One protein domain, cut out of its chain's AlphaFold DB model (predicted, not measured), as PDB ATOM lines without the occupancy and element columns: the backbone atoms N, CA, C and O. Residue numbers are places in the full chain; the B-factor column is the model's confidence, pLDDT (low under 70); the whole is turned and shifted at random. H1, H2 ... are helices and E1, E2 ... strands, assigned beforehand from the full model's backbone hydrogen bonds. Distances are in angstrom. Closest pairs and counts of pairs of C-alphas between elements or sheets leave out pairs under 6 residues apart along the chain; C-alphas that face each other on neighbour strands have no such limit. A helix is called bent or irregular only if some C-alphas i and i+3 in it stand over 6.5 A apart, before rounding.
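What this domain is: This is residues 3 to 199 of the 200 residues of a protein of Teladorsagia circumcincta (UniProt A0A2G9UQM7). A strongly twisted sheet of six strands curls round helix H5, with the long helix H1 over its edge strand E2, and H4 and H6 cover parts of the face away from H5. Residues 7 to 25 make a wide loop from E1 to H1, of which residues 18 to 25 stand free. The printed part has 197 residues with six named helices and six named strands, in the order E1 H1 E2 E3 H2 H3 E4 H4 E5 H5 E6 H6. The sheet, E1 E6 E3 E4 E5 E2, is mixed, and so is the class, helices and strands. The whole is compact, with a radius of gyration of the C-alphas of 16.8 A and spans of 49 by 42 by 33 A.

How they stand to each other: Edge strand E1, residues 3 to 6, is parallel to E6, residues 168 to 172, with N 6 and O 171 within hydrogen-bond range at 3.0 A. Next come, each parallel to the one before, E3, residues 77 to 82, with N 80 and O 170 at 2.7 A; E4, residues 108 to 116, with N 111 and O 79 at 2.7 A; and E5, residues 136 to 142, with N 116 and O 141 at 2.8 A. The other edge strand, E2, residues 63 to 65, is antiparallel to E5, with N 64 and O 138 at 2.9 A. The sheet curls round H5, residues 145 to 162; its closest C-alphas to E4 are those of Ala 155 and Ala 113, 6.1 A. H1, residues 26 to 48, touches H5 with residues 40 to 47 alone, about perpendicular at 87 degrees, closest at the C-alphas of Val 44 and Ser 161, 5.9 A. H4, residues 120 to 133, is on the opposite face from H1 at a height over the sheet of 9.4 A. H6, residues 180 to 189, only just touches H3, residues 102 to 106, with 3 pairs of C-alphas within 8 A, the closest those of Arg 184 and Tyr 106, 7.0 A. H2, residues 93 to 100, and H3 only graze the sheet. There are three layers, helices on both faces: H4 and H6 on one, H5 on the other. Strand-helix-strand units, parallel neighbours joined through helices, are E3, H2 H3, E4 and E4, H4, E5; E5, H5, E6 is a split one, with E3 and E4 between its strands; these crossovers are right-handed. Every O i to N i+4 pair is within hydrogen-bond range in H1, H2, H3, H4 and H6, and 12 of 14 in H5, which is irregular: C-alphas 146 and 149 are 7.4 A apart.

Where its parts are: E1 begins at C-alpha 3, (-44.932, 30.045, 26.987). From first to last C-alpha H1 measures 32.5 A, E4 26.2 A, H4 20.0 A and H5 26.1 A. H6 ends at C-alpha 189, (-37.370, 28.228, 14.465).

The domain as a whole: The farthest C-alphas, those of Ile 24 and Tyr 190, are 50.2 A apart. The printed part has no cut. The links E1 to H1, H1 to E2 and E2 to E3 are long. The mean pLDDT of the printed part is 75.8, with residues 3 to 32, 85 to 104 and 199 under 70.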
ATOM      1  N   VAL A   3     -43.978  30.908  26.239       58.12
ATOM      2  CA  VAL A   3     -44.932  30.045  26.987       58.12
ATOM      3  C   VAL A   3     -45.872  29.306  26.038       58.12
ATOM      4  O   VAL A   3     -46.432  29.957  25.164       58.12
ATOM      5  N   ILE A   4     -46.101  28.000  26.220       61.44
ATOM      6  CA  ILE A   4     -47.077  27.194  25.445       61.44
ATOM      7  C   ILE A   4     -48.024  26.440  26.402       61.44
ATOM      8  O   ILE A   4     -47.581  26.068  27.480       61.44
ATOM      9  N   ASN A   5     -49.297  26.194  26.047       60.00
ATOM     10  CA  ASN A   5     -50.290  25.489  26.890       60.00
ATOM     11  C   ASN A   5     -51.063  24.382  26.123       60.00
ATOM     12  O   ASN A   5     -51.547  24.660  25.026       60.00
ATOM     13  N   TYR A   6     -51.216  23.182  26.716       52.72
ATOM     14  CA  TYR A   6     -51.977  22.015  26.206       52.72
ATOM     15  C   TYR A   6     -52.931  21.403  27.277       52.72
ATOM     16  O   TYR A   6     -52.514  21.264  28.430       52.72
ATOM     17  N   SER A   7     -54.163  20.987  26.903       37.09
ATOM     18  CA  SER A   7     -55.230  20.447  27.800       37.09
ATOM     19  C   SER A   7     -56.180  19.421  27.112       37.09
ATOM     20  O   SER A   7     -56.582  19.700  25.983       37.09
ATOM     21  N   PHE A   8     -56.593  18.290  27.744       43.59
ATOM     22  CA  PHE A   8     -57.662  17.371  27.230       43.59
ATOM     23  C   PHE A   8     -58.407  16.505  28.309       43.59
ATOM     24  O   PHE A   8     -58.022  16.533  29.465       43.59
ATOM     25  N   LEU A   9     -59.518  15.808  27.958       36.84
ATOM     26  CA  LEU A   9     -60.622  15.243  28.802       36.84
ATOM     27  C   LEU A   9     -60.572  13.700  29.101       36.84
ATOM     28  O   LEU A   9     -60.312  12.946  28.172       36.84
ATOM     29  N   SER A  10     -60.901  13.282  30.356       28.41
ATOM     30  CA  SER A  10     -61.313  11.957  30.978       28.41
ATOM     31  C   SER A  10     -61.050  10.602  30.254       28.41
ATOM     32  O   SER A  10     -61.371  10.502  29.080       28.41
ATOM     33  N   ASP A  11     -60.602   9.468  30.849       30.73
ATOM     34  CA  ASP A  11     -61.137   8.659  31.985       30.73
ATOM     35  C   ASP A  11     -60.173   7.463  32.377       30.73
ATOM     36  O   ASP A  11     -59.234   7.165  31.644       30.73
ATOM     37  N   SER A  12     -60.433   6.832  33.540       28.53
ATOM     38  CA  SER A  12     -59.880   5.703  34.375       28.53
ATOM     39  C   SER A  12     -59.268   4.410  33.722       28.53
ATOM     40  O   SER A  12     -59.500   4.166  32.548       28.53
ATOM     41  N   SER A  13     -58.479   3.476  34.329       26.03
ATOM     42  CA  SER A  13     -58.428   2.753  35.646       26.03
ATOM     43  C   SER A  13     -57.137   1.852  35.798       26.03
ATOM     44  O   SER A  13     -56.472   1.649  34.789       26.03
ATOM     45  N   TYR A  14     -56.878   1.220  36.981       26.84
ATOM     46  CA  TYR A  14     -56.127  -0.060  37.299       26.84
ATOM     47  C   TYR A  14     -54.900  -0.053  38.285       26.84
ATOM     48  O   TYR A  14     -54.390   0.996  38.649       26.84
ATOM     49  N   ASN A  15     -54.522  -1.248  38.804       24.30
ATOM     50  CA  ASN A  15     -54.078  -1.624  40.182       24.30
ATOM     51  C   ASN A  15     -52.563  -1.916  40.469       24.30
ATOM     52  O   ASN A  15     -51.908  -2.546  39.652       24.30
ATOM     53  N   ILE A  16     -52.137  -1.609  41.724       28.89
ATOM     54  CA  ILE A  16     -51.298  -2.309  42.771       28.89
ATOM     55  C   ILE A  16     -49.890  -2.900  42.451       28.89
ATOM     56  O   ILE A  16     -49.802  -3.777  41.610       28.89
ATOM     57  N   PHE A  17     -48.841  -2.550  43.245       25.06
ATOM     58  CA  PHE A  17     -47.954  -3.409  44.105       25.06
ATOM     59  C   PHE A  17     -46.866  -2.567  44.847       25.06
ATOM     60  O   PHE A  17     -46.621  -1.423  44.483       25.06
ATOM     61  N   ALA A  18     -46.273  -3.078  45.943       26.66
ATOM     62  CA  ALA A  18     -45.469  -2.331  46.938       26.66
ATOM     63  C   ALA A  18     -44.157  -3.042  47.334       26.66
ATOM     64  O   ALA A  18     -44.188  -4.262  47.438       26.66
ATOM     65  N   TYR A  19     -43.082  -2.306  47.687       27.28
ATOM     66  CA  TYR A  19     -41.946  -2.797  48.505       27.28
ATOM     67  C   TYR A  19     -41.253  -1.695  49.342       27.28
ATOM     68  O   TYR A  19     -41.419  -0.500  49.106       27.28
ATOM     69  N   SER A  20     -40.534  -2.132  50.383       31.91
ATOM     70  CA  SER A  20     -40.132  -1.401  51.594       31.91
ATOM     71  C   SER A  20     -38.614  -1.231  51.781       31.91
ATOM     72  O   SER A  20     -37.877  -2.183  51.547       31.91
ATOM     73  N   GLY A  21     -38.212  -0.125  52.427       31.03
ATOM     74  CA  GLY A  21     -37.089  -0.075  53.384       31.03
ATOM     75  C   GLY A  21     -35.888   0.797  52.990       31.03
ATOM     76  O   GLY A  21     -35.266   0.500  51.986       31.03
ATOM     77  N   ILE A  22     -35.581   1.828  53.802       35.31
ATOM     78  CA  ILE A  22     -34.267   2.443  54.155       35.31
ATOM     79  C   ILE A  22     -34.584   3.724  54.969       35.31
ATOM     80  O   ILE A  22     -35.352   4.565  54.511       35.31
ATOM     81  N   LEU A  23     -34.074   3.859  56.204       35.25
ATOM     82  CA  LEU A  23     -34.493   4.915  57.160       35.25
ATOM     83  C   LEU A  23     -33.351   5.750  57.780       35.25
ATOM     84  O   LEU A  23     -33.640   6.633  58.580       35.25
ATOM     85  N   ILE A  24     -32.077   5.521  57.434       36.22
ATOM     86  CA  ILE A  24     -30.946   6.164  58.144       36.22
ATOM     87  C   ILE A  24     -30.279   7.295  57.325       36.22
ATOM     88  O   ILE A  24     -29.962   8.333  57.900       36.22
ATOM     89  N   GLU A  25     -30.180   7.196  55.993       39.91
ATOM     90  CA  GLU A  25     -29.650   8.273  55.115       39.91
ATOM     91  C   GLU A  25     -30.611   9.457  54.908       39.91
ATOM     92  O   GLU A  25     -30.197  10.554  54.534       39.91
ATOM     93  N   ALA A  26     -31.899   9.276  55.207       46.19
ATOM     94  CA  ALA A  26     -32.943  10.245  54.880       46.19
ATOM     95  C   ALA A  26     -32.838  11.581  55.642       46.19
ATOM     96  O   ALA A  26     -33.411  12.575  55.211       46.19
ATOM     97  N   THR A  27     -32.141  11.636  56.782       44.22
ATOM     98  CA  THR A  27     -32.167  12.818  57.668       44.22
ATOM     99  C   THR A  27     -31.216  13.936  57.242       44.22
ATOM    100  O   THR A  27     -31.608  15.101  57.282       44.22
ATOM    101  N   ALA A  28     -29.997  13.612  56.801       41.53
ATOM    102  CA  ALA A  28     -29.054  14.605  56.283       41.53
ATOM    103  C   ALA A  28     -29.524  15.164  54.929       41.53
ATOM    104  O   ALA A  28     -29.572  16.380  54.752       41.53
ATOM    105  N   LEU A  29     -29.985  14.275  54.039       56.47
ATOM    106  CA  LEU A  29     -30.576  14.631  52.746       56.47
ATOM    107  C   LEU A  29     -31.818  15.518  52.914       56.47
ATOM    108  O   LEU A  29     -31.914  16.562  52.277       56.47
ATOM    109  N   ALA A  30     -32.718  15.199  53.853       57.72
ATOM    110  CA  ALA A  30     -33.892  16.035  54.118       57.72
ATOM    111  C   ALA A  30     -33.543  17.433  54.670       57.72
ATOM    112  O   ALA A  30     -34.308  18.381  54.490       57.72
ATOM    113  N   CYS A  31     -32.417  17.593  55.373       55.16
ATOM    114  CA  CYS A  31     -31.942  18.907  55.822       55.16
ATOM    115  C   CYS A  31     -31.381  19.737  54.660       55.16
ATOM    116  O   CYS A  31     -31.644  20.941  54.595       55.16
ATOM    117  N   GLU A  32     -30.652  19.102  53.742       64.38
ATOM    118  CA  GLU A  32     -30.122  19.737  52.535       64.38
ATOM    119  C   GLU A  32     -31.250  20.151  51.576       64.38
ATOM    120  O   GLU A  32     -31.309  21.313  51.168       64.38
ATOM    121  N   GLU A  33     -32.228  19.271  51.337       72.25
ATOM    122  CA  GLU A  33     -33.441  19.565  50.558       72.25
ATOM    123  C   GLU A  33     -34.211  20.761  51.136       72.25
ATOM    124  O   GLU A  33     -34.587  21.685  50.408       72.25
ATOM    125  N   LYS A  34     -34.378  20.816  52.466       78.44
ATOM    126  CA  LYS A  34     -35.016  21.957  53.145       78.44
ATOM    127  C   LYS A  34     -34.224  23.255  52.992       78.44
ATOM    128  O   LYS A  34     -34.831  24.323  52.885       78.44
ATOM    129  N   GLY A  35     -32.894  23.199  53.026       86.19
ATOM    130  CA  GLY A  35     -32.035  24.364  52.804       86.19
ATOM    131  C   GLY A  35     -32.169  24.903  51.380       86.19
ATOM    132  O   GLY A  35     -32.382  26.104  51.183       86.19
ATOM    133  N   HIS A  36     -32.132  24.003  50.399       90.44
ATOM    134  CA  HIS A  36     -32.271  24.325  48.980       90.44
ATOM    135  C   HIS A  36     -33.649  24.915  48.641       90.44
ATOM    136  O   HIS A  36     -33.744  25.964  47.997       90.44
ATOM    137  N   ALA A  37     -34.728  24.327  49.166       92.56
ATOM    138  CA  ALA A  37     -36.085  24.839  48.979       92.56
ATOM    139  C   ALA A  37     -36.264  26.258  49.559       92.56
ATOM    140  O   ALA A  37     -36.840  27.136  48.907       92.56
ATOM    141  N   LYS A  38     -35.694  26.536  50.743       93.31
ATOM    142  CA  LYS A  38     -35.698  27.881  51.355       93.31
ATOM    143  C   LYS A  38     -34.911  28.908  50.539       93.31
ATOM    144  O   LYS A  38     -35.375  30.038  50.361       93.31
ATOM    145  N   SER A  39     -33.738  28.525  50.037       94.31
ATOM    146  CA  SER A  39     -32.916  29.380  49.172       94.31
ATOM    147  C   SER A  39     -33.664  29.734  47.882       94.31
ATOM    148  O   SER A  39     -33.831  30.909  47.551       94.31
ATOM    149  N   THR A  40     -34.239  28.726  47.221       94.25
ATOM    150  CA  THR A  40     -35.037  28.880  45.994       94.25
ATOM    151  C   THR A  40     -36.254  29.777  46.213       94.25
ATOM    152  O   THR A  40     -36.540  30.670  45.418       94.25
ATOM    153  N   THR A  41     -36.948  29.595  47.333       94.38
ATOM    154  CA  THR A  41     -38.070  30.451  47.722       94.38
ATOM    155  C   THR A  41     -37.642  31.912  47.871       94.38
ATOM    156  O   THR A  41     -38.325  32.818  47.388       94.38
ATOM    157  N   SER A  42     -36.500  32.156  48.517       95.00
ATOM    158  CA  SER A  42     -35.962  33.507  48.715       95.00
ATOM    159  C   SER A  42     -35.618  34.171  47.380       95.00
ATOM    160  O   SER A  42     -35.965  35.334  47.171       95.00
ATOM    161  N   LEU A  43     -35.031  33.414  46.447       94.00
ATOM    162  CA  LEU A  43     -34.748  33.871  45.086       94.00
ATOM    163  C   LEU A  43     -36.030  34.257  44.334       94.00
ATOM    164  O   LEU A  43     -36.097  35.334  43.742       94.00
ATOM    165  N   VAL A  44     -37.070  33.419  44.387       93.56
ATOM    166  CA  VAL A  44     -38.362  33.726  43.755       93.56
ATOM    167  C   VAL A  44     -38.985  34.976  44.376       93.56
ATOM    168  O   VAL A  44     -39.396  35.880  43.652       93.56
ATOM    169  N   ARG A  45     -39.014  35.089  45.708       93.00
ATOM    170  CA  ARG A  45     -39.520  36.300  46.376       93.00
ATOM    171  C   ARG A  45     -38.757  37.545  45.937       93.00
ATOM    172  O   ARG A  45     -39.386  38.546  45.615       93.00
ATOM    173  N   GLN A  46     -37.431  37.474  45.854       92.56
ATOM    174  CA  GLN A  46     -36.610  38.579  45.365       92.56
ATOM    175  C   GLN A  46     -36.907  38.912  43.900       92.56
ATOM    176  O   GLN A  46     -36.940  40.080  43.537       92.56
ATOM    177  N   MET A  47     -37.167  37.932  43.040       91.25
ATOM    178  CA  MET A  47     -37.483  38.195  41.634       91.25
ATOM    179  C   MET A  47     -38.854  38.868  41.457       91.25
ATOM    180  O   MET A  47     -39.010  39.734  40.599       91.25
ATOM    181  N   PHE A  48     -39.837  38.517  42.294       87.44
ATOM    182  CA  PHE A  48     -41.225  38.983  42.176       87.44
ATOM    183  C   PHE A  48     -41.644  40.024  43.240       87.44
ATOM    184  O   PHE A  48     -42.819  40.379  43.302       87.44
ATOM    185  N   HIS A  49     -40.705  40.560  44.032       81.31
ATOM    186  CA  HIS A  49     -40.964  41.478  45.161       81.31
ATOM    187  C   HIS A  49     -41.766  42.743  44.809       81.31
ATOM    188  O   HIS A  49     -42.522  43.238  45.639       81.31
ATOM    189  N   ASN A  50     -41.617  43.263  43.587       79.88
ATOM    190  CA  ASN A  50     -42.268  44.503  43.145       79.88
ATOM    191  C   ASN A  50     -43.642  44.289  42.498       79.88
ATOM    192  O   ASN A  50     -44.241  45.241  41.997       79.88
ATOM    193  N   VAL A  51     -44.146  43.055  42.477       80.12
ATOM    194  CA  VAL A  51     -45.449  42.747  41.889       80.12
ATOM    195  C   VAL A  51     -46.450  42.519  43.012       80.12
ATOM    196  O   VAL A  51     -46.417  41.496  43.690       80.12
ATOM    197  N   SER A  52     -47.352  43.481  43.207       79.31
ATOM    198  CA  SER A  52     -48.491  43.302  44.107       79.31
ATOM    199  C   SER A  52     -49.669  42.707  43.341       79.31
ATOM    200  O   SER A  52     -50.033  43.172  42.259       79.31
ATOM    201  N   PHE A  53     -50.274  41.666  43.908       80.25
ATOM    202  CA  PHE A  53     -51.470  41.045  43.358       80.25
ATOM    203  C   PHE A  53     -52.661  41.341  44.264       80.25
ATOM    204  O   PHE A  53     -52.556  41.262  45.484       80.25
ATOM    205  N   ARG A  54     -53.807  41.682  43.661       83.50
ATOM    206  CA  ARG A  54     -55.058  41.891  44.410       83.50
ATOM    207  C   ARG A  54     -55.611  40.593  44.990       83.50
ATOM    208  O   ARG A  54     -56.249  40.616  46.031       83.50
ATOM    209  N   ASP A  55     -55.402  39.491  44.278       84.56
ATOM    210  CA  ASP A  55     -55.814  38.161  44.704       84.56
ATOM    211  C   ASP A  55     -54.661  37.512  45.474       84.56
ATOM    212  O   ASP A  55     -53.569  37.330  44.932       84.56
ATOM    213  N   GLU A  56     -54.909  37.181  46.738       83.00
ATOM    214  CA  GLU A  56     -53.936  36.562  47.641       83.00
ATOM    215  C   GLU A  56     -53.407  35.228  47.097       83.00
ATOM    216  O   GLU A  56     -52.237  34.903  47.273       83.00
ATOM    217  N   ARG A  57     -54.218  34.505  46.318       82.06
ATOM    218  CA  ARG A  57     -53.823  33.246  45.668       82.06
ATOM    219  C   ARG A  57     -52.727  33.438  44.621       82.06
ATOM    220  O   ARG A  57     -52.096  32.477  44.198       82.06
ATOM    221  N   LEU A  58     -52.519  34.668  44.157       85.50
ATOM    222  CA  LEU A  58     -51.455  35.003  43.219       85.50
ATOM    223  C   LEU A  58     -50.169  35.414  43.938       85.50
ATOM    224  O   LEU A  58     -49.196  35.719  43.260       85.50
ATOM    225  N   GLN A  59     -50.112  35.430  45.271       87.12
ATOM    226  CA  GLN A  59     -48.880  35.704  46.013       87.12
ATOM    227  C   GLN A  59     -47.850  34.580  45.829       87.12
ATOM    228  O   GLN A  59     -48.159  33.492  45.343       87.12
ATOM    229  N   VAL A  60     -46.585  34.860  46.146       89.69
ATOM    230  CA  VAL A  60     -45.513  33.852  46.108       89.69
ATOM    231  C   VAL A  60     -45.661  32.905  47.300       89.69
ATOM    232  O   VAL A  60     -45.579  33.347  48.444       89.69
ATOM    233  N   THR A  61     -45.826  31.613  47.024       91.00
ATOM    234  CA  THR A  61     -45.868  30.538  48.028       91.00
ATOM    235  C   THR A  61     -44.465  30.024  48.349       91.00
ATOM    236  O   THR A  61     -43.579  30.072  47.493       91.00
ATOM    237  N   ASP A  62     -44.269  29.489  49.555       94.25
ATOM    238  CA  ASP A  62     -43.046  28.762  49.909       94.25
ATOM    239  C   ASP A  62     -42.947  27.434  49.130       94.25
ATOM    240  O   ASP A  62     -43.962  26.854  48.731       94.25
ATOM    241  N   TYR A  63     -41.723  26.951  48.904       95.25
ATOM    242  CA  TYR A  63     -41.473  25.612  48.361       95.25
ATOM    243  C   TYR A  63     -41.021  24.645  49.458       95.25
ATOM    244  O   TYR A  63     -40.255  25.017  50.348       95.25
ATOM    245  N   PHE A  64     -41.447  23.385  49.348       92.00
ATOM    246  CA  PHE A  64     -41.035  22.289  50.236       92.00
ATOM    247  C   PHE A  64     -40.081  21.310  49.559       92.00
ATOM    248  O   PHE A  64     -39.157  20.819  50.199       92.00
ATOM    249  N   ILE A  65     -40.307  21.049  48.273       91.81
ATOM    250  CA  ILE A  65     -39.464  20.210  47.422       91.81
ATOM    251  C   ILE A  65     -39.198  21.006  46.154       91.81
ATOM    252  O   ILE A  65     -40.123  21.590  45.584       91.81
ATOM    253  N   VAL A  66     -37.943  21.040  45.725       94.69
ATOM    254  CA  VAL A  66     -37.521  21.706  44.495       94.69
ATOM    255  C   VAL A  66     -36.533  20.806  43.745       94.69
ATOM    256  O   VAL A  66     -35.740  20.119  44.392       94.69
ATOM    257  N   PRO A  67     -36.519  20.842  42.402       92.75
ATOM    258  CA  PRO A  67     -35.485  20.180  41.615       92.75
ATOM    259  C   PRO A  67     -34.059  20.642  41.980       92.75
ATOM    260  O   PRO A  67     -33.867  21.779  42.438       92.75
ATOM    261  N   PRO A  68     -33.028  19.813  41.732       91.69
ATOM    262  CA  PRO A  68     -31.637  20.172  41.993       91.69
ATOM    263  C   PRO A  68     -31.166  21.315  41.078       91.69
ATOM    264  O   PRO A  68     -31.717  21.540  40.000       91.69
ATOM    265  N   HIS A  69     -30.093  22.017  41.461       88.94
ATOM    266  CA  HIS A  69     -29.561  23.171  40.713       88.94
ATOM    267  C   HIS A  69     -29.278  22.900  39.220       88.94
ATOM    268  O   HIS A  69     -29.368  23.816  38.410       88.94
ATOM    269  N   GLY A  70     -28.944  21.660  38.850       87.44
ATOM    270  CA  GLY A  70     -28.655  21.260  37.469       87.44
ATOM    271  C   GLY A  70     -29.861  20.787  36.651       87.44
ATOM    272  O   GLY A  70     -29.666  20.322  35.532       87.44
ATOM    273  N   PHE A  71     -31.084  20.888  37.179       90.25
ATOM    274  CA  PHE A  71     -32.309  20.326  36.589       90.25
ATOM    275  C   PHE A  71     -32.529  20.659  35.100       90.25
ATOM    276  O   PHE A  71     -33.018  19.833  34.328       90.25
ATOM    277  N   CYS A  72     -32.175  21.872  34.683       90.25
ATOM    278  CA  CYS A  72     -32.361  22.362  33.316       90.25
ATOM    279  C   CYS A  72     -31.045  22.570  32.558       90.25
ATOM    280  O   CYS A  72     -31.037  23.217  31.506       90.25
ATOM    281  N   ASN A  73     -29.940  22.002  33.050       88.56
ATOM    282  CA  ASN A  73     -28.684  21.992  32.312       88.56
ATOM    283  C   ASN A  73     -28.880  21.235  30.994       88.56
ATOM    284  O   ASN A  73     -29.406  20.127  30.977       88.56
ATOM    285  N   ASN A  74     -28.450  21.838  29.885       86.25
ATOM    286  CA  ASN A  74     -28.590  21.300  28.523       86.25
ATOM    287  C   ASN A  74     -30.033  21.175  27.999       86.25
ATOM    288  O   ASN A  74     -30.242  20.706  26.877       86.25
ATOM    289  N   SER A  75     -31.025  21.661  28.745       88.88
ATOM    290  CA  SER A  75     -32.407  21.710  28.279       88.88
ATOM    291  C   SER A  75     -32.661  22.981  27.477       88.88
ATOM    292  O   SER A  75     -32.438  24.103  27.920       88.88
ATOM    293  N   THR A  76     -33.160  22.809  26.256       89.50
ATOM    294  CA  THR A  76     -33.600  23.914  25.398       89.50
ATOM    295  C   THR A  76     -34.904  24.516  25.914       89.50
ATOM    296  O   THR A  76     -35.113  25.725  25.798       89.50
ATOM    297  N   PHE A  77     -35.786  23.689  26.475       90.50
ATOM    298  CA  PHE A  77     -37.061  24.115  27.039       90.50
ATOM    299  C   PHE A  77     -37.493  23.218  28.206       90.50
ATOM    300  O   PHE A  77     -37.003  22.100  28.344       90.50
ATOM    301  N   VAL A  78     -38.399  23.714  29.050       91.69
ATOM    302  CA  VAL A  78     -38.929  22.976  30.213       91.69
ATOM    303  C   VAL A  78     -40.411  22.680  30.019       91.69
ATOM    304  O   VAL A  78     -41.180  23.562  29.648       91.69
ATOM    305  N   VAL A  79     -40.829  21.450  30.286       90.88
ATOM    306  CA  VAL A  79     -42.235  21.039  30.265       90.88
ATOM    307  C   VAL A  79     -42.752  21.020  31.698       90.88
ATOM    308  O   VAL A  79     -42.232  20.295  32.527       90.88
ATOM    309  N   ILE A  80     -43.758  21.822  32.003       91.69
ATOM    310  CA  ILE A  80     -44.432  21.902  33.293       91.69
ATOM    311  C   ILE A  80     -45.700  21.059  33.219       91.69
ATOM    312  O   ILE A  80     -46.596  21.360  32.427       91.69
ATOM    313  N   VAL A  81     -45.796  20.061  34.090       88.00
ATOM    314  CA  VAL A  81     -46.961  19.189  34.226       88.00
ATOM    315  C   VAL A  81     -47.617  19.445  35.586       88.00
ATOM    316  O   VAL A  81     -47.129  18.963  36.612       88.00
ATOM    317  N   PRO A  82     -48.701  20.244  35.652       87.00
ATOM    318  CA  PRO A  82     -49.470  20.391  36.876       87.00
ATOM    319  C   PRO A  82     -50.279  19.112  37.113       87.00
ATOM    320  O   PRO A  82     -51.268  18.860  36.430       87.00
ATOM    321  N   VAL A  83     -49.876  18.313  38.100       81.62
ATOM    322  CA  VAL A  83     -50.514  17.020  38.390       81.62
ATOM    323  C   VAL A  83     -51.906  17.268  38.969       81.62
ATOM    324  O   VAL A  83     -52.020  17.844  40.046       81.62
ATOM    325  N   LYS A  84     -52.990  16.889  38.290       71.06
ATOM    326  CA  LYS A  84     -54.362  17.178  38.754       71.06
ATOM    327  C   LYS A  84     -54.893  16.105  39.705       71.06
ATOM    328  O   LYS A  84     -55.781  16.379  40.518       71.06
ATOM    329  N   ARG A  85     -54.416  14.863  39.579       60.75
ATOM    330  CA  ARG A  85     -55.017  13.708  40.261       60.75
ATOM    331  C   ARG A  85     -54.643  13.650  41.742       60.75
ATOM    332  O   ARG A  85     -53.479  13.683  42.124       60.75
ATOM    333  N   ARG A  86     -55.677  13.522  42.586       55.03
ATOM    334  CA  ARG A  86     -55.541  13.259  44.025       55.03
ATOM    335  C   ARG A  86     -54.812  11.932  44.197       55.03
ATOM    336  O   ARG A  86     -55.342  10.898  43.811       55.03
ATOM    337  N   LEU A  87     -53.629  12.009  44.792       47.50
ATOM    338  CA  LEU A  87     -52.768  10.901  45.188       47.50
ATOM    339  C   LEU A  87     -53.571   9.717  45.739       47.50
ATOM    340  O   LEU A  87     -53.972   9.714  46.898       47.50
ATOM    341  N   ASN A  88     -53.766   8.722  44.882       40.97
ATOM    342  CA  ASN A  88     -53.941   7.324  45.232       40.97
ATOM    343  C   ASN A  88     -53.189   6.530  44.165       40.97
ATOM    344  O   ASN A  88     -53.784   6.097  43.189       40.97
ATOM    345  N   TYR A  89     -51.886   6.369  44.412       42.75
ATOM    346  CA  TYR A  89     -50.974   5.442  43.740       42.75
ATOM    347  C   TYR A  89     -50.692   5.700  42.253       42.75
ATOM    348  O   TYR A  89     -51.595   5.853  41.446       42.75
ATOM    349  N   ALA A  90     -49.404   5.672  41.914       40.81
ATOM    350  CA  ALA A  90     -48.847   5.905  40.588       40.81
ATOM    351  C   ALA A  90     -48.974   7.360  40.103       40.81
ATOM    352  O   ALA A  90     -49.864   7.734  39.343       40.81
ATOM    353  N   TYR A  91     -47.970   8.163  40.465       51.97
ATOM    354  CA  TYR A  91     -47.265   8.878  39.407       51.97
ATOM    355  C   TYR A  91     -47.045   7.848  38.295       51.97
ATOM    356  O   TYR A  91     -46.458   6.803  38.564       51.97
ATOM    357  N   ASP A  92     -47.669   8.031  37.135       53.50
ATOM    358  CA  ASP A  92     -47.641   7.030  36.074       53.50
ATOM    359  C   ASP A  92     -46.171   6.774  35.723       53.50
ATOM    360  O   ASP A  92     -45.534   7.620  35.100       53.50
ATOM    361  N   GLU A  93     -45.610   5.642  36.167       49.28
ATOM    362  CA  GLU A  93     -44.243   5.243  35.821       49.28
ATOM    363  C   GLU A  93     -44.076   5.264  34.301       49.28
ATOM    364  O   GLU A  93     -42.978   5.517  33.824       49.28
ATOM    365  N   ASN A  94     -45.159   5.096  33.525       47.09
ATOM    366  CA  ASN A  94     -45.122   5.257  32.081       47.09
ATOM    367  C   ASN A  94     -45.012   6.724  31.659       47.09
ATOM    368  O   ASN A  94     -44.246   6.994  30.746       47.09
ATOM    369  N   LEU A  95     -45.707   7.677  32.293       55.59
ATOM    370  CA  LEU A  95     -45.545   9.105  31.987       55.59
ATOM    371  C   LEU A  95     -44.164   9.607  32.429       55.59
ATOM    372  O   LEU A  95     -43.530  10.322  31.657       55.59
ATOM    373  N   GLN A  96     -43.665   9.191  33.604       57.25
ATOM    374  CA  GLN A  96     -42.284   9.483  34.014       57.25
ATOM    375  C   GLN A  96     -41.312   8.854  33.027       57.25
ATOM    376  O   GLN A  96     -40.590   9.565  32.349       57.25
ATOM    377  N   ALA A  97     -41.345   7.535  32.833       54.03
ATOM    378  CA  ALA A  97     -40.389   6.846  31.969       54.03
ATOM    379  C   ALA A  97     -40.442   7.323  30.508       54.03
ATOM    380  O   ALA A  97     -39.403   7.379  29.849       54.03
ATOM    381  N   GLN A  98     -41.617   7.704  29.991       53.16
ATOM    382  CA  GLN A  98     -41.757   8.255  28.637       53.16
ATOM    383  C   GLN A  98     -41.212   9.683  28.513       53.16
ATOM    384  O   GLN A  98     -40.778  10.066  27.424       53.16
ATOM    385  N   LEU A  99     -41.224  10.473  29.591       62.38
ATOM    386  CA  LEU A  99     -40.826  11.883  29.574       62.38
ATOM    387  C   LEU A  99     -39.423  12.149  30.150       62.38
ATOM    388  O   LEU A  99     -38.764  13.099  29.722       62.38
ATOM    389  N   SER A 100     -38.927  11.306  31.058       58.97
ATOM    390  CA  SER A 100     -37.647  11.474  31.761       58.97
ATOM    391  C   SER A 100     -36.426  11.310  30.844       58.97
ATOM    392  O   SER A 100     -35.384  11.894  31.124       58.97
ATOM    393  N   ASN A 101     -36.557  10.642  29.688       59.72
ATOM    394  CA  ASN A 101     -35.509  10.578  28.648       59.72
ATOM    395  C   ASN A 101     -35.598  11.707  27.592       59.72
ATOM    396  O   ASN A 101     -35.021  11.624  26.501       59.72
ATOM    397  N   GLY A 102     -36.316  12.792  27.896       61.88
ATOM    398  CA  GLY A 102     -36.527  13.924  26.991       61.88
ATOM    399  C   GLY A 102     -35.274  14.738  26.655       61.88
ATOM    400  O   GLY A 102     -35.181  15.279  25.545       61.88
ATOM    401  N   ILE A 103     -34.298  14.809  27.566       68.00
ATOM    402  CA  ILE A 103     -33.109  15.664  27.414       68.00
ATOM    403  C   ILE A 103     -32.245  15.190  26.243       68.00
ATOM    404  O   ILE A 103     -31.967  15.976  25.339       68.00
ATOM    405  N   GLU A 104     -31.876  13.908  26.206       69.25
ATOM    406  CA  GLU A 104     -30.942  13.381  25.200       69.25
ATOM    407  C   GLU A 104     -31.519  13.412  23.780       69.25
ATOM    408  O   GLU A 104     -30.818  13.738  22.823       69.25
ATOM    409  N   THR A 105     -32.815  13.126  23.629       73.62
ATOM    410  CA  THR A 105     -33.441  13.012  22.300       73.62
ATOM    411  C   THR A 105     -34.007  14.343  21.799       73.62
ATOM    412  O   THR A 105     -33.949  14.656  20.608       73.62
ATOM    413  N   TYR A 106     -34.573  15.153  22.695       81.69
ATOM    414  CA  TYR A 106     -35.374  16.323  22.325       81.69
ATOM    415  C   TYR A 106     -35.006  17.595  23.094       81.69
ATOM    416  O   TYR A 106     -35.562  18.653  22.781       81.69
ATOM    417  N   GLY A 107     -34.028  17.548  24.001       87.81
ATOM    418  CA  GLY A 107     -33.512  18.709  24.721       87.81
ATOM    419  C   GLY A 107     -34.543  19.363  25.634       87.81
ATOM    420  O   GLY A 107     -34.637  20.591  25.623       87.81
ATOM    421  N   TYR A 108     -35.335  18.581  26.373       88.94
ATOM    422  CA  TYR A 108     -36.264  19.121  27.368       88.94
ATOM    423  C   TYR A 108     -36.183  18.408  28.716       88.94
ATOM    424  O   TYR A 108     -36.016  17.192  28.754       88.94
ATOM    425  N   SER A 109     -36.363  19.173  29.798       89.19
ATOM    426  CA  SER A 109     -36.618  18.647  31.149       89.19
ATOM    427  C   SER A 109     -38.114  18.708  31.442       89.19
ATOM    428  O   SER A 109     -38.790  19.626  30.967       89.19
ATOM    429  N   VAL A 110     -38.627  17.782  32.249       88.44
ATOM    430  CA  VAL A 110     -40.018  17.816  32.727       88.44
ATOM    431  C   VAL A 110     -40.049  18.157  34.202       88.44
ATOM    432  O   VAL A 110     -39.219  17.677  34.956       88.44
ATOM    433  N   LEU A 111     -40.970  19.032  34.587       90.94
ATOM    434  CA  LEU A 111     -41.197  19.512  35.937       90.94
ATOM    435  C   LEU A 111     -42.617  19.149  36.358       90.94
ATOM    436  O   LEU A 111     -43.583  19.672  35.796       90.94
ATOM    437  N   PHE A 112     -42.743  18.318  37.381       88.94
ATOM    438  CA  PHE A 112     -44.029  17.914  37.930       88.94
ATOM    439  C   PHE A 112     -44.375  18.799  39.117       88.94
ATOM    440  O   PHE A 112     -43.635  18.871  40.093       88.94
ATOM    441  N   ALA A 113     -45.495  19.512  39.023       90.38
ATOM    442  CA  ALA A 113     -45.907  20.465  40.044       90.38
ATOM    443  C   ALA A 113     -47.032  19.891  40.912       90.38
ATOM    444  O   ALA A 113     -48.108  19.550  40.407       90.38
ATOM    445  N   VAL A 114     -46.804  19.846  42.225       89.81
ATOM    446  CA  VAL A 114     -47.732  19.325  43.242       89.81
ATOM    447  C   VAL A 114     -47.926  20.328  44.384       89.81
ATOM    448  O   VAL A 114     -47.093  21.208  44.608       89.81
ATOM    449  N   GLY A 115     -49.057  20.225  45.083       89.12
ATOM    450  CA  GLY A 115     -49.331  21.011  46.290       89.12
ATOM    451  C   GLY A 115     -49.020  20.254  47.583       89.12
ATOM    452  O   GLY A 115     -48.278  19.266  47.608       89.12
ATOM    453  N   LEU A 116     -49.633  20.700  48.675       88.12
ATOM    454  CA  LEU A 116     -49.535  20.062  49.982       88.12
ATOM    455  C   LEU A 116     -50.054  18.619  49.957       88.12
ATOM    456  O   LEU A 116     -51.135  18.313  49.441       88.12
ATOM    457  N   ALA A 117     -49.282  17.725  50.573       84.69
ATOM    458  CA  ALA A 117     -49.681  16.343  50.775       84.69
ATOM    459  C   ALA A 117     -50.817  16.247  51.804       84.69
ATOM    460  O   ALA A 117     -50.788  16.877  52.857       84.69
ATOM    461  N   LYS A 118     -51.798  15.379  51.539       83.88
ATOM    462  CA  LYS A 118     -52.944  15.162  52.444       83.88
ATOM    463  C   LYS A 118     -52.630  14.285  53.655       83.88
ATOM    464  O   LYS A 118     -53.454  14.170  54.557       83.88
ATOM    465  N   SER A 119     -51.484  13.611  53.650       83.00
ATOM    466  CA  SER A 119     -51.038  12.747  54.740       83.00
ATOM    467  C   SER A 119     -49.513  12.650  54.769       83.00
ATOM    468  O   SER A 119     -48.842  12.827  53.749       83.00
ATOM    469  N   ASN A 120     -48.962  12.296  55.932       82.56
ATOM    470  CA  ASN A 120     -47.523  12.065  56.095       82.56
ATOM    471  C   ASN A 120     -47.005  10.928  55.202       82.56
ATOM    472  O   ASN A 120     -45.865  10.965  54.751       82.56
ATOM    473  N   GLU A 121     -47.839   9.922  54.924       80.50
ATOM    474  CA  GLU A 121     -47.473   8.833  54.014       80.50
ATOM    475  C   GLU A 121     -47.260   9.351  52.590       80.50
ATOM    476  O   GLU A 121     -46.268   9.007  51.947       80.50
ATOM    477  N   VAL A 122     -48.168  10.207  52.117       80.00
ATOM    478  CA  VAL A 122     -48.063  10.847  50.806       80.00
ATOM    479  C   VAL A 122     -46.832  11.750  50.754       80.00
ATOM    480  O   VAL A 122     -46.056  11.650  49.811       80.00
ATOM    481  N   GLN A 123     -46.588  12.553  51.794       84.50
ATOM    482  CA  GLN A 123     -45.400  13.407  51.868       84.50
ATOM    483  C   GLN A 123     -44.098  12.597  51.783       84.50
ATOM    484  O   GLN A 123     -43.172  12.973  51.068       84.50
ATOM    485  N   ARG A 124     -44.036  11.454  52.477       81.50
ATOM    486  CA  ARG A 124     -42.881  10.549  52.427       81.50
ATOM    487  C   ARG A 124     -42.661   9.985  51.021       81.50
ATOM    488  O   ARG A 124     -41.517   9.881  50.596       81.50
ATOM    489  N   LYS A 125     -43.731   9.620  50.307       79.56
ATOM    490  CA  LYS A 125     -43.640   9.141  48.916       79.56
ATOM    491  C   LYS A 125     -43.100  10.232  47.988       79.56
ATOM    492  O   LYS A 125     -42.179   9.947  47.238       79.56
ATOM    493  N   LEU A 126     -43.586  11.469  48.119       81.31
ATOM    494  CA  LEU A 126     -43.091  12.611  47.339       81.31
ATOM    495  C   LEU A 126     -41.599  12.887  47.578       81.31
ATOM    496  O   LEU A 126     -40.876  13.172  46.633       81.31
ATOM    497  N   HIS A 127     -41.112  12.771  48.820       82.44
ATOM    498  CA  HIS A 127     -39.671  12.880  49.092       82.44
ATOM    499  C   HIS A 127     -38.866  11.769  48.408       82.44
ATOM    500  O   HIS A 127     -37.857  12.055  47.777       82.44
ATOM    501  N   LEU A 128     -39.314  10.512  48.496       80.06
ATOM    502  CA  LEU A 128     -38.617   9.400  47.837       80.06
ATOM    503  C   LEU A 128     -38.578   9.561  46.314       80.06
ATOM    504  O   LEU A 128     -37.551   9.311  45.697       80.06
ATOM    505  N   GLU A 129     -39.684   9.997  45.719       78.94
ATOM    506  CA  GLU A 129     -39.781  10.274  44.286       78.94
ATOM    507  C   GLU A 129     -38.852  11.424  43.873       78.94
ATOM    508  O   GLU A 129     -38.079  11.291  42.927       78.94
ATOM    509  N   SER A 130     -38.846  12.516  44.642       83.12
ATOM    510  CA  SER A 130     -37.930  13.638  44.430       83.12
ATOM    511  C   SER A 130     -36.463  13.213  44.488       83.12
ATOM    512  O   SER A 130     -35.663  13.683  43.685       83.12
ATOM    513  N   GLN A 131     -36.099  12.325  45.412       82.00
ATOM    514  CA  GLN A 131     -34.730  11.815  45.529       82.00
ATOM    515  C   GLN A 131     -34.351  10.907  44.362       82.00
ATOM    516  O   GLN A 131     -33.201  10.908  43.930       82.00
ATOM    517  N   LEU A 132     -35.313  10.136  43.855       78.88
ATOM    518  CA  LEU A 132     -35.084   9.203  42.761       78.88
ATOM    519  C   LEU A 132     -34.962   9.915  41.407       78.88
ATOM    520  O   LEU A 132     -34.111   9.537  40.603       78.88
ATOM    521  N   TYR A 133     -35.788  10.936  41.158       80.94
ATOM    522  CA  TYR A 133     -35.924  11.545  39.830       80.94
ATOM    523  C   TYR A 133     -35.513  13.019  39.755       80.94
ATOM    524  O   TYR A 133     -35.069  13.478  38.705       80.94
ATOM    525  N   GLY A 134     -35.633  13.775  40.849       86.38
ATOM    526  CA  GLY A 134     -35.246  15.188  40.897       86.38
ATOM    527  C   GLY A 134     -36.081  16.115  40.004       86.38
ATOM    528  O   GLY A 134     -35.628  17.210  39.684       86.38
ATOM    529  N   ASP A 135     -37.276  15.703  39.585       87.69
ATOM    530  CA  ASP A 135     -38.159  16.435  38.667       87.69
ATOM    531  C   ASP A 135     -39.438  16.975  39.339       87.69
ATOM    532  O   ASP A 135     -40.315  17.535  38.673       87.69
ATOM    533  N   LEU A 136     -39.531  16.860  40.667       89.31
ATOM    534  CA  LEU A 136     -40.690  17.263  41.457       89.31
ATOM    535  C   LEU A 136     -40.542  18.680  42.032       89.31
ATOM    536  O   LEU A 136     -39.528  19.033  42.634       89.31
ATOM    537  N   LEU A 137     -41.605  19.475  41.918       93.31
ATOM    538  CA  LEU A 137     -41.775  20.754  42.601       93.31
ATOM    539  C   LEU A 137     -43.012  20.706  43.497       93.31
ATOM    540  O   LEU A 137     -44.138  20.602  43.008       93.31
ATOM    541  N   GLN A 138     -42.808  20.865  44.802       92.88
ATOM    542  CA  GLN A 138     -43.883  20.968  45.783       92.88
ATOM    543  C   GLN A 138     -43.927  22.374  46.380       92.88
ATOM    544  O   GLN A 138     -42.932  22.829  46.950       92.88
ATOM    545  N   ALA A 139     -45.084  23.033  46.307       93.44
ATOM    546  CA  ALA A 139     -45.286  24.353  46.906       93.44
ATOM    547  C   ALA A 139     -46.443  24.386  47.916       93.44
ATOM    548  O   ALA A 139     -47.283  23.485  47.962       93.44
ATOM    549  N   ASP A 140     -46.453  25.439  48.731       92.38
ATOM    550  CA  ASP A 140     -47.380  25.637  49.842       92.38
ATOM    551  C   ASP A 140     -48.759  26.127  49.391       92.38
ATOM    552  O   ASP A 140     -49.097  27.306  49.487       92.38
ATOM    553  N   PHE A 141     -49.543  25.208  48.831       87.00
ATOM    554  CA  PHE A 141     -50.958  25.413  48.541       87.00
ATOM    555  C   PHE A 141     -51.728  24.095  48.634       87.00
ATOM    556  O   PHE A 141     -51.207  23.023  48.317       87.00
ATOM    557  N   ASP A 142     -53.007  24.165  49.005       83.19
ATOM    558  CA  ASP A 142     -53.869  22.985  49.015       83.19
ATOM    559  C   ASP A 142     -54.046  22.433  47.603       83.19
ATOM    560  O   ASP A 142     -54.517  23.138  46.703       83.19
ATOM    561  N   ASP A 143     -53.725  21.151  47.417       75.25
ATOM    562  CA  ASP A 143     -53.844  20.483  46.126       75.25
ATOM    563  C   ASP A 143     -55.302  20.098  45.814       75.25
ATOM    564  O   ASP A 143     -55.764  18.954  45.950       75.25
ATOM    565  N   VAL A 144     -56.070  21.125  45.463       79.31
ATOM    566  CA  VAL A 144     -57.466  21.053  45.041       79.31
ATOM    567  C   VAL A 144     -57.638  21.753  43.699       79.31
ATOM    568  O   VAL A 144     -56.911  22.686  43.373       79.31
ATOM    569  N   TYR A 145     -58.646  21.335  42.929       72.38
ATOM    570  CA  TYR A 145     -58.908  21.847  41.577       72.38
ATOM    571  C   TYR A 145     -58.959  23.385  41.501       72.38
ATOM    572  O   TYR A 145     -58.457  23.988  40.558       72.38
ATOM    573  N   HIS A 146     -59.500  24.035  42.532       74.88
ATOM    574  CA  HIS A 146     -59.583  25.494  42.604       74.88
ATOM    575  C   HIS A 146     -58.209  26.198  42.650       74.88
ATOM    576  O   HIS A 146     -58.095  27.352  42.243       74.88
ATOM    577  N   ASN A 147     -57.164  25.496  43.092       83.94
ATOM    578  CA  ASN A 147     -55.808  26.022  43.248       83.94
ATOM    579  C   ASN A 147     -54.874  25.628  42.095       83.94
ATOM    580  O   ASN A 147     -53.669  25.862  42.175       83.94
ATOM    581  N   LEU A 148     -55.406  25.099  40.983       83.25
ATOM    582  CA  LEU A 148     -54.605  24.814  39.785       83.25
ATOM    583  C   LEU A 148     -53.858  26.054  39.271       83.25
ATOM    584  O   LEU A 148     -52.733  25.941  38.791       83.25
ATOM    585  N   THR A 149     -54.438  27.247  39.417       87.31
ATOM    586  CA  THR A 149     -53.750  28.502  39.090       87.31
ATOM    587  C   THR A 149     -52.512  28.712  39.958       87.31
ATOM    588  O   THR A 149     -51.462  29.052  39.420       87.31
ATOM    589  N   GLN A 150     -52.600  28.463  41.270       90.56
ATOM    590  CA  GLN A 150     -51.450  28.574  42.174       90.56
ATOM    591  C   GLN A 150     -50.370  27.566  41.784       90.56
ATOM    592  O   GLN A 150     -49.217  27.941  41.612       90.56
ATOM    593  N   LYS A 151     -50.768  26.319  41.508       89.44
ATOM    594  CA  LYS A 151     -49.874  25.257  41.034       89.44
ATOM    595  C   LYS A 151     -49.074  25.662  39.800       89.44
ATOM    596  O   LYS A 151     -47.849  25.553  39.791       89.44
ATOM    597  N   VAL A 152     -49.758  26.155  38.769       90.56
ATOM    598  CA  VAL A 152     -49.102  26.602  37.536       90.56
ATOM    599  C   VAL A 152     -48.210  27.814  37.808       90.56
ATOM    600  O   VAL A 152     -47.081  27.846  37.332       90.56
ATOM    601  N   LEU A 153     -48.663  28.793  38.597       92.44
ATOM    602  CA  LEU A 153     -47.867  29.984  38.911       92.44
ATOM    603  C   LEU A 153     -46.600  29.661  39.702       92.44
ATOM    604  O   LEU A 153     -45.548  30.213  39.390       92.44
ATOM    605  N   SER A 154     -46.675  28.769  40.686       93.62
ATOM    606  CA  SER A 154     -45.517  28.337  41.467       93.62
ATOM    607  C   SER A 154     -44.501  27.613  40.578       93.62
ATOM    608  O   SER A 154     -43.315  27.930  40.619       93.62
ATOM    609  N   ALA A 155     -44.957  26.743  39.672       94.31
ATOM    610  CA  ALA A 155     -44.077  26.108  38.692       94.31
ATOM    611  C   ALA A 155     -43.425  27.107  37.729       94.31
ATOM    612  O   ALA A 155     -42.218  27.061  37.504       94.31
ATOM    613  N   LEU A 156     -44.205  28.052  37.201       93.44
ATOM    614  CA  LEU A 156     -43.692  29.104  36.329       93.44
ATOM    615  C   LEU A 156     -42.615  29.930  37.028       93.44
ATOM    616  O   LEU A 156     -41.535  30.126  36.478       93.44
ATOM    617  N   ARG A 157     -42.888  30.387  38.251       94.06
ATOM    618  CA  ARG A 157     -41.954  31.181  39.053       94.06
ATOM    619  C   ARG A 157     -40.640  30.459  39.288       94.06
ATOM    620  O   ARG A 157     -39.595  31.069  39.090       94.06
ATOM    621  N   PHE A 158     -40.707  29.181  39.659       95.44
ATOM    622  CA  PHE A 158     -39.526  28.346  39.824       95.44
ATOM    623  C   PHE A 158     -38.703  28.262  38.531       95.44
ATOM    624  O   PHE A 158     -37.504  28.525  38.550       95.44
ATOM    625  N   VAL A 159     -39.325  27.940  37.391       93.81
ATOM    626  CA  VAL A 159     -38.591  27.817  36.118       93.81
ATOM    627  C   VAL A 159     -37.984  29.160  35.704       93.81
ATOM    628  O   VAL A 159     -36.835  29.204  35.271       93.81
ATOM    629  N   PHE A 160     -38.704  30.268  35.881       91.44
ATOM    630  CA  PHE A 160     -38.180  31.602  35.579       91.44
ATOM    631  C   PHE A 160     -36.974  31.982  36.441       91.44
ATOM    632  O   PHE A 160     -36.031  32.577  35.920       91.44
ATOM    633  N   SER A 161     -36.994  31.659  37.737       92.38
ATOM    634  CA  SER A 161     -35.889  31.987  38.640       92.38
ATOM    635  C   SER A 161     -34.696  31.051  38.478       92.38
ATOM    636  O   SER A 161     -33.553  31.491  38.557       92.38
ATOM    637  N   SER A 162     -34.959  29.760  38.269       92.94
ATOM    638  CA  SER A 162     -33.960  28.695  38.400       92.94
ATOM    639  C   SER A 162     -33.446  28.175  37.056       92.94
ATOM    640  O   SER A 162     -32.390  27.555  37.015       92.94
ATOM    641  N   CYS A 163     -34.144  28.458  35.948       92.81
ATOM    642  CA  CYS A 163     -33.778  28.017  34.597       92.81
ATOM    643  C   CYS A 163     -33.631  29.174  33.591       92.81
ATOM    644  O   CYS A 163     -34.225  29.127  32.505       92.81
ATOM    645  N   PRO A 164     -32.802  30.197  33.887       89.75
ATOM    646  CA  PRO A 164     -32.713  31.421  33.084       89.75
ATOM    647  C   PRO A 164     -32.196  31.199  31.654       89.75
ATOM    648  O   PRO A 164     -32.406  32.043  30.786       89.75
ATOM    649  N   GLN A 165     -31.516  30.079  31.390       88.12
ATOM    650  CA  GLN A 165     -30.931  29.761  30.081       88.12
ATOM    651  C   GLN A 165     -31.910  29.083  29.109       88.12
ATOM    652  O   GLN A 165     -31.605  28.929  27.927       88.12
ATOM    653  N   THR A 166     -33.080  28.663  29.588       88.50
ATOM    654  CA  THR A 166     -34.030  27.909  28.763       88.50
ATOM    655  C   THR A 166     -34.813  28.849  27.838       88.50
ATOM    656  O   THR A 166     -35.207  29.956  28.209       88.50
ATOM    657  N   LYS A 167     -35.025  28.444  26.579       88.06
ATOM    658  CA  LYS A 167     -35.641  29.306  25.550       88.06
ATOM    659  C   LYS A 167     -37.147  29.453  25.745       88.06
ATOM    660  O   LYS A 167     -37.711  30.533  25.533       88.06
ATOM    661  N   ALA A 168     -37.794  28.366  26.149       89.50
ATOM    662  CA  ALA A 168     -39.235  28.280  26.309       89.50
ATOM    663  C   ALA A 168     -39.610  27.367  27.477       89.50
ATOM    664  O   ALA A 168     -38.823  26.527  27.910       89.50
ATOM    665  N   PHE A 169     -40.844  27.505  27.935       90.06
ATOM    666  CA  PHE A 169     -41.489  26.532  28.795       90.06
ATOM    667  C   PHE A 169     -42.896  26.237  28.295       90.06
ATOM    668  O   PHE A 169     -43.550  27.054  27.644       90.06
ATOM    669  N   ILE A 170     -43.351  25.029  28.581       89.19
ATOM    670  CA  ILE A 170     -44.585  24.478  28.046       89.19
ATOM    671  C   ILE A 170     -45.369  23.946  29.219       89.19
ATOM    672  O   ILE A 170     -44.898  23.055  29.903       89.19
ATOM    673  N   LYS A 171     -46.573  24.440  29.432       88.88
ATOM    674  CA  LYS A 171     -47.534  23.794  30.307       88.88
ATOM    675  C   LYS A 171     -48.242  22.687  29.522       88.88
ATOM    676  O   LYS A 171     -48.857  22.963  28.492       88.88
ATOM    677  N   VAL A 172     -48.177  21.457  30.008       85.62
ATOM    678  CA  VAL A 172     -48.921  20.313  29.466       85.62
ATOM    679  C   VAL A 172     -49.718  19.728  30.614       85.62
ATOM    680  O   VAL A 172     -49.139  19.402  31.642       85.62
ATOM    681  N   ASP A 173     -51.036  19.642  30.483       82.31
ATOM    682  CA  ASP A 173     -51.819  18.933  31.491       82.31
ATOM    683  C   ASP A 173     -51.454  17.436  31.530       82.31
ATOM    684  O   ASP A 173     -51.072  16.854  30.519       82.31
ATOM    685  N   ASP A 174     -51.608  16.802  32.692       73.31
ATOM    686  CA  ASP A 174     -51.329  15.373  32.912       73.31
ATOM    687  C   ASP A 174     -52.207  14.419  32.078       73.31
ATOM    688  O   ASP A 174     -51.916  13.230  31.964       73.31
ATOM    689  N   ASP A 175     -53.271  14.943  31.477       71.69
ATOM    690  CA  ASP A 175     -54.214  14.264  30.592       71.69
ATOM    691  C   ASP A 175     -54.109  14.713  29.119       71.69
ATOM    692  O   ASP A 175     -54.912  14.295  28.282       71.69
ATOM    693  N   ALA A 176     -53.117  15.539  28.767       71.31
ATOM    694  CA  ALA A 176     -52.940  16.057  27.415       71.31
ATOM    695  C   ALA A 176     -51.831  15.329  26.636       71.31
ATOM    696  O   ALA A 176     -50.668  15.282  27.036       71.31
ATOM    697  N   GLY A 177     -52.172  14.836  25.444       71.06
ATOM    698  CA  GLY A 177     -51.184  14.405  24.455       71.06
ATOM    699  C   GLY A 177     -50.559  15.598  23.725       71.06
ATOM    700  O   GLY A 177     -51.247  16.561  23.385       71.06
ATOM    701  N   TRP A 178     -49.261  15.531  23.423       76.62
ATOM    702  CA  TRP A 178     -48.548  16.582  22.685       76.62
ATOM    703  C   TRP A 178     -47.493  15.995  21.736       76.62
ATOM    704  O   TRP A 178     -46.937  14.923  21.966       76.62
ATOM    705  N   ASN A 179     -47.215  16.686  20.625       83.44
ATOM    706  CA  ASN A 179     -46.251  16.228  19.622       83.44
ATOM    707  C   ASN A 179     -44.878  16.875  19.844       83.44
ATOM    708  O   ASN A 179     -44.578  17.923  19.269       83.44
ATOM    709  N   ILE A 180     -44.028  16.202  20.620       83.19
ATOM    710  CA  ILE A 180     -42.701  16.685  21.041       83.19
ATOM    711  C   ILE A 180     -41.860  17.180  19.854       83.19
ATOM    712  O   ILE A 180     -41.273  18.262  19.909       83.19
ATOM    713  N   ARG A 181     -41.829  16.432  18.741       84.56
ATOM    714  CA  ARG A 181     -41.035  16.788  17.553       84.56
ATOM    715  C   ARG A 181     -41.509  18.096  16.920       84.56
ATOM    716  O   ARG A 181     -40.690  18.950  16.584       84.56
ATOM    717  N   ARG A 182     -42.825  18.262  16.743       85.75
ATOM    718  CA  ARG A 182     -43.398  19.508  16.209       85.75
ATOM    719  C   ARG A 182     -43.144  20.671  17.159       85.75
ATOM    720  O   ARG A 182     -42.741  21.735  16.698       85.75
ATOM    721  N   THR A 183     -43.310  20.458  18.459       86.12
ATOM    722  CA  THR A 183     -43.113  21.502  19.465       86.12
ATOM    723  C   THR A 183     -41.654  21.950  19.548       86.12
ATOM    724  O   THR A 183     -41.388  23.151  19.536       86.12
ATOM    725  N   ARG A 184     -40.689  21.022  19.505       86.69
ATOM    726  CA  ARG A 184     -39.259  21.355  19.400       86.69
ATOM    727  C   ARG A 184     -38.966  22.193  18.155       86.69
ATOM    728  O   ARG A 184     -38.280  23.205  18.253       86.69
ATOM    729  N   ASN A 185     -39.493  21.802  16.994       88.06
ATOM    730  CA  ASN A 185     -39.287  22.560  15.757       88.06
ATOM    731  C   ASN A 185     -39.871  23.974  15.839       88.06
ATOM    732  O   ASN A 185     -39.216  24.913  15.384       88.06
ATOM    733  N   LEU A 186     -41.052  24.124  16.451       86.69
ATOM    734  CA  LEU A 186     -41.669  25.421  16.723       86.69
ATOM    735  C   LEU A 186     -40.751  26.289  17.593       86.69
ATOM    736  O   LEU A 186     -40.429  27.410  17.209       86.69
ATOM    737  N   ILE A 187     -40.270  25.746  18.717       87.88
ATOM    738  CA  ILE A 187     -39.381  26.448  19.655       87.88
ATOM    739  C   ILE A 187     -38.082  26.893  18.991       87.88
ATOM    740  O   ILE A 187     -37.617  28.003  19.234       87.88
ATOM    741  N   LEU A 188     -37.482  26.035  18.167       87.62
ATOM    742  CA  LEU A 188     -36.175  26.313  17.581       87.62
ATOM    743  C   LEU A 188     -36.211  27.335  16.439       87.62
ATOM    744  O   LEU A 188     -35.202  28.004  16.235       87.62
ATOM    745  N   HIS A 189     -37.328  27.454  15.714       87.50
ATOM    746  CA  HIS A 189     -37.370  28.228  14.465       87.50
ATOM    747  C   HIS A 189     -38.413  29.350  14.427       87.50
ATOM    748  O   HIS A 189     -38.283  30.241  13.594       87.50
ATOM    749  N   TYR A 190     -39.445  29.316  15.276       82.81
ATOM    750  CA  TYR A 190     -40.628  30.173  15.107       82.81
ATOM    751  C   TYR A 190     -41.058  30.931  16.365       82.81
ATOM    752  O   TYR A 190     -41.918  31.807  16.271       82.81
ATOM    753  N   LEU A 191     -40.523  30.597  17.544       84.19
ATOM    754  CA  LEU A 191     -40.883  31.316  18.764       84.19
ATOM    755  C   LEU A 191     -40.021  32.556  18.957       84.19
ATOM    756  O   LEU A 191     -38.793  32.486  18.967       84.19
ATOM    757  N   ASP A 192     -40.698  33.666  19.228       81.31
ATOM    758  CA  ASP A 192     -40.070  34.875  19.728       81.31
ATOM    759  C   ASP A 192     -40.006  34.835  21.255       81.31
ATOM    760  O   ASP A 192     -40.906  34.338  21.944       81.31
ATOM    761  N   TYR A 193     -38.952  35.427  21.810       78.12
ATOM    762  CA  TYR A 193     -38.853  35.619  23.249       78.12
ATOM    763  C   TYR A 193     -39.959  36.562  23.753       78.12
ATOM    764  O   TYR A 193     -40.334  37.523  23.089       78.12
ATOM    765  N   ASN A 194     -40.424  36.317  24.980       78.06
ATOM    766  CA  ASN A 194     -41.361  37.161  25.729       78.06
ATOM    767  C   ASN A 194     -42.778  37.188  25.136       78.06
ATOM    768  O   ASN A 194     -43.501  38.170  25.287       78.06
ATOM    769  N   LYS A 195     -43.185  36.088  24.490       82.38
ATOM    770  CA  LYS A 195     -44.545  35.873  23.987       82.38
ATOM    771  C   LYS A 195     -45.189  34.632  24.606       82.38
ATOM    772  O   LYS A 195     -44.517  33.646  24.920       82.38
ATOM    773  N   VAL A 196     -46.508  34.695  24.770       79.94
ATOM    774  CA  VAL A 196     -47.358  33.576  25.194       79.94
ATOM    775  C   VAL A 196     -48.081  33.042  23.963       79.94
ATOM    776  O   VAL A 196     -48.683  33.808  23.214       79.94
ATOM    777  N   TYR A 197     -48.020  31.733  23.770       80.69
ATOM    778  CA  TYR A 197     -48.661  30.997  22.693       80.69
ATOM    779  C   TYR A 197     -49.681  30.031  23.304       80.69
ATOM    780  O   TYR A 197     -49.443  29.431  24.352       80.69
ATOM    781  N   GLY A 198     -50.830  29.875  22.654       70.94
ATOM    782  CA  GLY A 198     -51.880  28.951  23.077       70.94
ATOM    783  C   GLY A 198     -52.476  28.241  21.874       70.94
ATOM    784  O   GLY A 198     -52.553  28.821  20.791       70.94
ATOM    785  N   GLN A 199     -52.876  26.988  22.067       57.69
ATOM    786  CA  GLN A 199     -53.706  26.261  21.118       57.69
ATOM    787  C   GLN A 199     -55.140  26.296  21.662       57.69
ATOM    788  O   GLN A 199     -55.374  25.815  22.771       57.69
TER     789      GLN A 199